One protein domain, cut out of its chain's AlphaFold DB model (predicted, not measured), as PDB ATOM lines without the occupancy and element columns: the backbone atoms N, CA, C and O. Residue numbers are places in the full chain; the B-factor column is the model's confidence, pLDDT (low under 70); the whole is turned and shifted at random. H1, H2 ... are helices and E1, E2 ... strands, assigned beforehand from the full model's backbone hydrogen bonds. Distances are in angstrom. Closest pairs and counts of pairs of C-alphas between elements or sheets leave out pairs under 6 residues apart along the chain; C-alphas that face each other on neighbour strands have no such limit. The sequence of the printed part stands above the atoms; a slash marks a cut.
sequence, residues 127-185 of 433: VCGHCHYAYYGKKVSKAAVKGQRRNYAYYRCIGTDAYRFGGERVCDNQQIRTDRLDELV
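This is residues 127 to 185 of the 433 residues of the protein "Recombinase" of Pseudomonas sp. GM78 (UniProt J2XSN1). There is little regular structure here: a short hairpin of E1 and E2 lies in the middle of a flat, loop-rich domain, with long loops beyond both its ends and helix H1 starting beside E2. In the loop between the strands, residues 143 to 148 stick out. The printed part has 59 residues, of which 18 are in named elements, in the order E1, E2, H1; the class is mixed, the sheet antiparallel. It is only just loose, close to compact, with a radius of gyration of the C-alphas of 12.9 A and spans of 35 by 29 by 13 A.

E1, residues 135 to 139, begins at C-alpha (275.577, 259.265, 295.565) and is 12.9 A long. E2, residues 153 to 157, is 13.3 A long. H1, residues 178 to 185, is 10.6 A long and ends at C-alpha (283.747, 254.033, 306.693).

E1 and E2 are antiparallel at 147 degrees, with N 138 and O 154 within hydrogen-bond range at 2.7 A. Residues 154 to 155 of E2 also pair antiparallel with residues 176 to 177. The closest C-alphas of E2 and H1, Tyr 154 and Thr 178, are 5.1 A apart. Every O i to N i+4 pair in H1 is within hydrogen-bond range.

The farthest C-alphas, of His 132 and Gly 147, are 36.6 A apart. The printed part has no cut, and both links are long. Residues 141 to 151 have pLDDT under 70.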
ATOM      1  N   VAL A 127     279.560 261.609 298.197       95.38
ATOM      2  CA  VAL A 127     279.719 262.521 297.057       95.38
ATOM      3  C   VAL A 127     280.733 261.974 296.057       95.38
ATOM      4  O   VAL A 127     281.636 261.224 296.402       95.38
ATOM      5  N   CYS A 128     280.582 262.343 294.791       95.62
ATOM      6  CA  CYS A 128     281.526 261.989 293.741       95.62
ATOM      7  C   CYS A 128     282.749 262.893 293.785       95.62
ATOM      8  O   CYS A 128     282.605 264.111 293.735       95.62
ATOM      9  N   GLY A 129     283.933 262.295 293.800       93.12
ATOM     10  CA  GLY A 129     285.197 263.009 293.704       93.12
ATOM     11  C   GLY A 129     285.440 263.681 292.348       93.12
ATOM     12  O   GLY A 129     286.151 264.672 292.288       93.12
ATOM     13  N   HIS A 130     284.788 263.198 291.280       92.19
ATOM     14  CA  HIS A 130     284.929 263.736 289.920       92.19
ATOM     15  C   HIS A 130     283.907 264.840 289.603       92.19
ATOM     16  O   HIS A 130     284.256 265.971 289.296       92.19
ATOM     17  N   CYS A 131     282.606 264.532 289.684       92.44
ATOM     18  CA  CYS A 131     281.558 265.478 289.281       92.44
ATOM     19  C   CYS A 131     280.898 266.219 290.460       92.44
ATOM     20  O   CYS A 131     279.993 267.031 290.239       92.44
ATOM     21  N   HIS A 132     281.277 265.907 291.707       92.94
ATOM     22  CA  HIS A 132     280.751 266.490 292.956       92.94
ATOM     23  C   HIS A 132     279.239 266.331 293.196       92.94
ATOM     24  O   HIS A 132     278.661 266.950 294.093       92.94
ATOM     25  N   TYR A 133     278.572 265.469 292.423       93.56
ATOM     26  CA  TYR A 133     277.196 265.061 292.701       93.56
ATOM     27  C   TYR A 133     277.148 264.048 293.845       93.56
ATOM     28  O   TYR A 133     278.064 263.248 294.016       93.56
ATOM     29  N   ALA A 134     276.051 264.048 294.604       94.19
ATOM     30  CA  ALA A 134     275.831 263.026 295.622       94.19
ATOM     31  C   ALA A 134     275.671 261.634 295.010       94.19
ATOM     32  O   ALA A 134     275.209 261.477 293.873       94.19
ATOM     33  N   TYR A 135     275.999 260.631 295.812       94.94
ATOM     34  CA  TYR A 135     275.577 259.265 295.565       94.94
ATOM     35  C   TYR A 135     274.221 259.016 296.237       94.94
ATOM     36  O   TYR A 135     273.919 259.553 297.303       94.94
ATOM     37  N   TYR A 136     273.388 258.196 295.605       92.31
ATOM     38  CA  TYR A 136     272.142 257.697 296.184       92.31
ATOM     39  C   TYR A 136     272.178 256.173 296.254       92.31
ATOM     40  O   TYR A 136     272.862 255.525 295.463       92.31
ATOM     41  N   GLY A 137     271.453 255.592 297.208       90.81
ATOM     42  CA  GLY A 137     271.361 254.141 297.325       90.81
ATOM     43  C   GLY A 137     270.352 253.560 296.331       90.81
ATOM     44  O   GLY A 137     269.196 253.985 296.268       90.81
ATOM     45  N   LYS A 138     270.792 252.573 295.561       88.62
ATOM     46  CA  LYS A 138     270.049 251.859 294.527       88.62
ATOM     47  C   LYS A 138     269.960 250.386 294.913       88.62
ATOM     48  O   LYS A 138     270.973 249.689 294.971       88.62
ATOM     49  N   LYS A 139     268.737 249.903 295.144       84.94
ATOM     50  CA  LYS A 139     268.475 248.475 295.365       84.94
ATOM     51  C   LYS A 139     268.701 247.700 294.066       84.94
ATOM     52  O   LYS A 139     268.401 248.200 292.979       84.94
ATOM     53  N   VAL A 140     269.208 246.476 294.181       79.38
ATOM     54  CA  VAL A 140     269.261 245.543 293.052       79.38
ATOM     55  C   VAL A 140     267.837 245.076 292.741       79.38
ATOM     56  O   VAL A 140     267.059 244.790 293.651       79.38
ATOM     57  N   SER A 141     267.464 245.058 291.459       68.00
ATOM     58  CA  SER A 141     266.136 244.597 291.051       68.00
ATOM     59  C   SER A 141     266.010 243.086 291.251       68.00
ATOM     60  O   SER A 141     266.957 242.336 291.019       68.00
ATOM     61  N   LYS A 142     264.809 242.623 291.621       61.03
ATOM     62  CA  LYS A 142     264.509 241.187 291.756       61.03
ATOM     63  C   LYS A 142     264.709 240.413 290.443       61.03
ATOM     64  O   LYS A 142     265.009 239.236 290.488       61.03
ATOM     65  N   ALA A 143     264.613 241.068 289.283       58.72
ATOM     66  CA  ALA A 143     264.847 240.442 287.977       58.72
ATOM     67  C   ALA A 143     266.337 240.181 287.667       58.72
ATOM     68  O   ALA A 143     266.655 239.323 286.852       58.72
ATOM     69  N   ALA A 144     267.269 240.886 288.324       55.97
ATOM     70  CA  ALA A 144     268.710 240.628 288.195       55.97
ATOM     71  C   ALA A 144     269.183 239.419 289.034       55.97
ATOM     72  O   ALA A 144     270.361 239.059 289.018       55.97
ATOM     73  N   VAL A 145     268.264 238.798 289.779       56.97
ATOM     74  CA  VAL A 145     268.475 237.630 290.637       56.97
ATOM     75  C   VAL A 145     268.454 236.383 289.749       56.97
ATOM     76  O   VAL A 145     267.415 235.763 289.547       56.97
ATOM     77  N   LYS A 146     269.610 235.995 289.198       58.09
ATOM     78  CA  LYS A 146     269.794 234.655 288.610       58.09
ATOM     79  C   LYS A 146     269.758 233.599 289.724       58.09
ATOM     80  O   LYS A 146     270.803 233.177 290.205       58.09
ATOM     81  N   GLY A 147     268.566 233.240 290.194       56.00
ATOM     82  CA  GLY A 147     268.329 232.115 291.109       56.00
ATOM     83  C   GLY A 147     268.777 232.287 292.569       56.00
ATOM     84  O   GLY A 147     268.260 231.583 293.424       56.00
ATOM     85  N   GLN A 148     269.666 233.234 292.902       56.81
ATOM     86  CA  GLN A 148     270.087 233.491 294.289       56.81
ATOM     87  C   GLN A 148     269.768 234.907 294.764       56.81
ATOM     88  O   GLN A 148     270.218 235.892 294.171       56.81
ATOM     89  N   ARG A 149     269.021 235.002 295.874       56.75
ATOM     90  CA  ARG A 149     268.580 236.246 296.525       56.75
ATOM     91  C   ARG A 149     269.777 237.040 297.060       56.75
ATOM     92  O   ARG A 149     270.184 236.903 298.207       56.75
ATOM     93  N   ARG A 150     270.347 237.898 296.215       61.38
ATOM     94  CA  ARG A 150     271.416 238.829 296.591       61.38
ATOM     95  C   ARG A 150     270.817 240.040 297.317       61.38
ATOM     96  O   ARG A 150     270.188 240.886 296.689       61.38
ATOM     97  N   ASN A 151     271.014 240.120 298.634       66.38
ATOM     98  CA  ASN A 151     270.469 241.171 299.513       66.38
ATOM     99  C   ASN A 151     271.378 242.416 299.643       66.38
ATOM    100  O   ASN A 151     271.364 243.079 300.675       66.38
ATOM    101  N   TYR A 152     272.176 242.760 298.628       75.31
ATOM    102  CA  TYR A 152     273.022 243.961 298.671       75.31
ATOM    103  C   TYR A 152     272.474 245.088 297.785       75.31
ATOM    104  O   TYR A 152     271.723 244.863 296.833       75.31
ATOM    105  N   ALA A 153     272.851 246.324 298.107       89.94
ATOM    106  CA  ALA A 153     272.514 247.525 297.353       89.94
ATOM    107  C   ALA A 153     273.791 248.242 296.897       89.94
ATOM    108  O   ALA A 153     274.905 247.852 297.251       89.94
ATOM    109  N   TYR A 154     273.632 249.288 296.088       93.31
ATOM    110  CA  TYR A 154     274.748 250.087 295.591       93.31
ATOM    111  C   TYR A 154     274.555 251.566 295.879       93.31
ATOM    112  O   TYR A 154     273.477 252.106 295.657       93.31
ATOM    113  N   TYR A 155     275.623 252.253 296.258       95.50
ATOM    114  CA  TYR A 155     275.726 253.688 296.075       95.50
ATOM    115  C   TYR A 155     276.023 253.981 294.602       95.50
ATOM    116  O   TYR A 155     277.000 253.482 294.045       95.50
ATOM    117  N   ARG A 156     275.205 254.829 293.972       95.25
ATOM    118  CA  ARG A 156     275.371 255.271 292.580       95.25
ATOM    119  C   ARG A 156     275.413 256.791 292.485       95.25
ATOM    120  O   ARG A 156     274.561 257.472 293.056       95.25
ATOM    121  N   CYS A 157     276.372 257.320 291.729       95.94
ATOM    122  CA  CYS A 157     276.486 258.752 291.477       95.94
ATOM    123  C   CYS A 157     275.294 259.268 290.654       95.94
ATOM    124  O   CYS A 157     275.008 258.729 289.584       95.94
ATOM    125  N   ILE A 158     274.654 260.362 291.093       93.62
ATOM    126  CA  ILE A 158     273.569 261.012 290.332       93.62
ATOM    127  C   ILE A 158     274.032 261.420 288.926       93.62
ATOM    128  O   ILE A 158     273.252 261.300 287.991       93.62
ATOM    129  N   GLY A 159     275.294 261.836 288.756       93.25
ATOM    130  CA  GLY A 159     275.856 262.244 287.461       93.25
ATOM    131  C   GLY A 159     275.855 261.148 286.382       93.25
ATOM    132  O   GLY A 159     275.944 261.454 285.199       93.25
ATOM    133  N   THR A 160     275.713 259.878 286.776       94.06
ATOM    134  CA  THR A 160     275.656 258.729 285.849       94.06
ATOM    135  C   THR A 160     274.243 258.444 285.324       94.06
ATOM    136  O   THR A 160     274.049 257.564 284.480       94.06
ATOM    137  N   ASP A 161     273.228 259.142 285.839       91.12
ATOM    138  CA  ASP A 161     271.833 258.977 285.437       91.12
ATOM    139  C   ASP A 161     271.524 259.865 284.221       91.12
ATOM    140  O   ASP A 161     270.974 260.953 284.365       91.12
ATOM    141  N   ALA A 162     271.841 259.371 283.022       89.06
ATOM    142  CA  ALA A 162     271.606 260.043 281.737       89.06
ATOM    143  C   ALA A 162     270.216 260.694 281.602       89.06
ATOM    144  O   ALA A 162     270.085 261.836 281.176       89.06
ATOM    145  N   TYR A 163     269.164 259.996 282.046       84.62
ATOM    146  CA  TYR A 163     267.785 260.489 281.972       84.62
ATOM    147  C   TYR A 163     267.542 261.796 282.757       84.62
ATOM    148  O   TYR A 163     266.510 262.433 282.574       84.62
ATOM    149  N   ARG A 164     268.449 262.179 283.667       82.56
ATOM    150  CA  ARG A 164     268.382 263.439 284.422       82.56
ATOM    151  C   ARG A 164     269.047 264.611 283.701       82.56
ATOM    152  O   ARG A 164     268.860 265.740 284.136       82.56
ATOM    153  N   PHE A 165     269.821 264.351 282.650       84.00
ATOM    154  CA  PHE A 165     270.619 265.350 281.938       84.00
ATOM    155  C   PHE A 165     270.388 265.239 280.426       84.00
ATOM    156  O   PHE A 165     271.323 265.106 279.647       84.00
ATOM    157  N   GLY A 166     269.121 265.208 280.007       77.31
ATOM    158  CA  GLY A 166     268.775 265.202 278.581       77.31
ATOM    159  C   GLY A 166     269.182 263.938 277.812       77.31
ATOM    160  O   GLY A 166     269.207 263.969 276.592       77.31
ATOM    161  N   GLY A 167     269.483 262.826 278.494       84.56
ATOM    162  CA  GLY A 167     269.887 261.568 277.856       84.56
ATOM    163  C   GLY A 167     271.395 261.313 277.855       84.56
ATOM    164  O   GLY A 167     271.813 260.195 277.558       84.56
ATOM    165  N   GLU A 168     272.206 262.275 278.292       88.38
ATOM    166  CA  GLU A 168     273.663 262.151 278.340       88.38
ATOM    167  C   GLU A 168     274.179 262.037 279.775       88.38
ATOM    168  O   GLU A 168     273.635 262.610 280.717       88.38
ATOM    169  N   ARG A 169     275.236 261.250 279.989       91.94
ATOM    170  CA  ARG A 169     275.848 261.139 281.320       91.94
ATOM    171  C   ARG A 169     276.873 262.246 281.495       91.94
ATOM    172  O   ARG A 169     277.765 262.389 280.674       91.94
ATOM    173  N   VAL A 170     276.818 262.932 282.631       93.25
ATOM    174  CA  VAL A 170     277.834 263.928 283.023       93.25
ATOM    175  C   VAL A 170     278.931 263.325 283.911       93.25
ATOM    176  O   VAL A 170     279.808 264.032 284.403       93.25
ATOM    177  N   CYS A 171     278.845 262.024 284.205       95.25
ATOM    178  CA  CYS A 171     279.816 261.282 285.001       95.25
ATOM    179  C   CYS A 171     279.794 259.792 284.635       95.25
ATOM    180  O   CYS A 171     278.735 259.222 284.356       95.25
ATOM    181  N   ASP A 172     280.958 259.158 284.708       94.88
ATOM    182  CA  ASP A 172     281.209 257.742 284.430       94.88
ATOM    183  C   ASP A 172     281.676 256.964 285.676       94.88
ATOM    184  O   ASP A 172     282.040 255.794 285.577       94.88
ATOM    185  N   ASN A 173     281.667 257.601 286.853       95.38
ATOM    186  CA  ASN A 173     282.191 257.001 288.074       95.38
ATOM    187  C   ASN A 173     281.406 255.740 288.492       95.38
ATOM    188  O   ASN A 173     280.199 255.615 288.251       95.38
ATOM    189  N   GLN A 174     282.105 254.799 289.124       92.69
ATOM    190  CA  GLN A 174     281.600 253.464 289.412       92.69
ATOM    191  C   GLN A 174     280.579 253.457 290.553       92.69
ATOM    192  O   GLN A 174     280.590 254.279 291.469       92.69
ATOM    193  N   GLN A 175     279.667 252.488 290.497       93.50
ATOM    194  CA  GLN A 175     278.762 252.201 291.605       93.50
ATOM    195  C   GLN A 175     279.473 251.323 292.640       93.50
ATOM    196  O   GLN A 175     280.130 250.352 292.277       93.50
ATOM    197  N   ILE A 176     279.300 251.626 293.925       93.56
ATOM    198  CA  ILE A 176     279.985 250.924 295.020       93.56
ATOM    199  C   ILE A 176     278.964 250.164 295.852       93.56
ATOM    200  O   ILE A 176     277.889 250.686 296.143       93.56
ATOM    201  N   ARG A 177     279.275 248.923 296.230       92.19
ATOM    202  CA  ARG A 177     278.402 248.130 297.099       92.19
ATOM    203  C   ARG A 177     278.250 248.788 298.473       92.19
ATOM    204  O   ARG A 177     279.240 249.210 299.069       92.19
ATOM    205  N   THR A 178     277.015 248.869 298.968       92.56
ATOM    206  CA  THR A 178     276.709 249.558 300.232       92.56
ATOM    207  C   THR A 178     277.397 248.899 301.418       92.56
ATOM    208  O   THR A 178     278.039 249.596 302.183       92.56
ATOM    209  N   ASP A 179     277.354 247.569 301.522       90.25
ATOM    210  CA  ASP A 179     277.978 246.810 302.616       90.25
ATOM    211  C   ASP A 179     279.490 247.050 302.714       90.25
ATOM    212  O   ASP A 179     280.017 247.267 303.800       90.25
ATOM    213  N   ARG A 180     280.187 247.083 301.573       92.25
ATOM    214  CA  ARG A 180     281.635 247.340 301.528       92.25
ATOM    215  C   ARG A 180     281.985 248.768 301.936       92.25
ATOM    216  O   ARG A 180     282.934 248.961 302.691       92.25
ATOM    217  N   LEU A 181     281.247 249.758 301.429       94.69
ATOM    218  CA  LEU A 181     281.519 251.159 301.747       94.69
ATOM    219  C   LEU A 181     281.159 251.484 303.200       94.69
ATOM    220  O   LEU A 181     281.932 252.149 303.882       94.69
ATOM    221  N   ASP A 182     280.013 250.995 303.669       93.81
ATOM    222  CA  ASP A 182     279.523 251.205 305.031       93.81
ATOM    223  C   ASP A 182     280.504 250.625 306.058       93.81
ATOM    224  O   ASP A 182     280.840 251.294 307.034       93.81
ATOM    225  N   GLU A 183     281.010 249.413 305.810       92.25
ATOM    226  CA  GLU A 183     282.001 248.755 306.664       92.25
ATOM    227  C   GLU A 183     283.352 249.480 306.654       92.25
ATOM    228  O   GLU A 183     283.948 249.698 307.707       92.25
ATOM    229  N   LEU A 184     283.823 249.915 305.480       94.31
ATOM    230  CA  LEU A 184     285.064 250.681 305.360       94.31
ATOM    231  C   LEU A 184     284.995 251.988 306.153       94.31
ATOM    232  O   LEU A 184     285.922 252.299 306.900       94.31
ATOM    233  N   VAL A 185     283.911 252.751 305.996       94.12
ATOM    234  CA  VAL A 185     283.747 254.033 306.693       94.12
ATOM    235  C   VAL A 185     283.597 253.811 308.193       94.12
ATOM    236  O   VAL A 185     284.218 254.530 308.972       94.12
TER     237      VAL A 185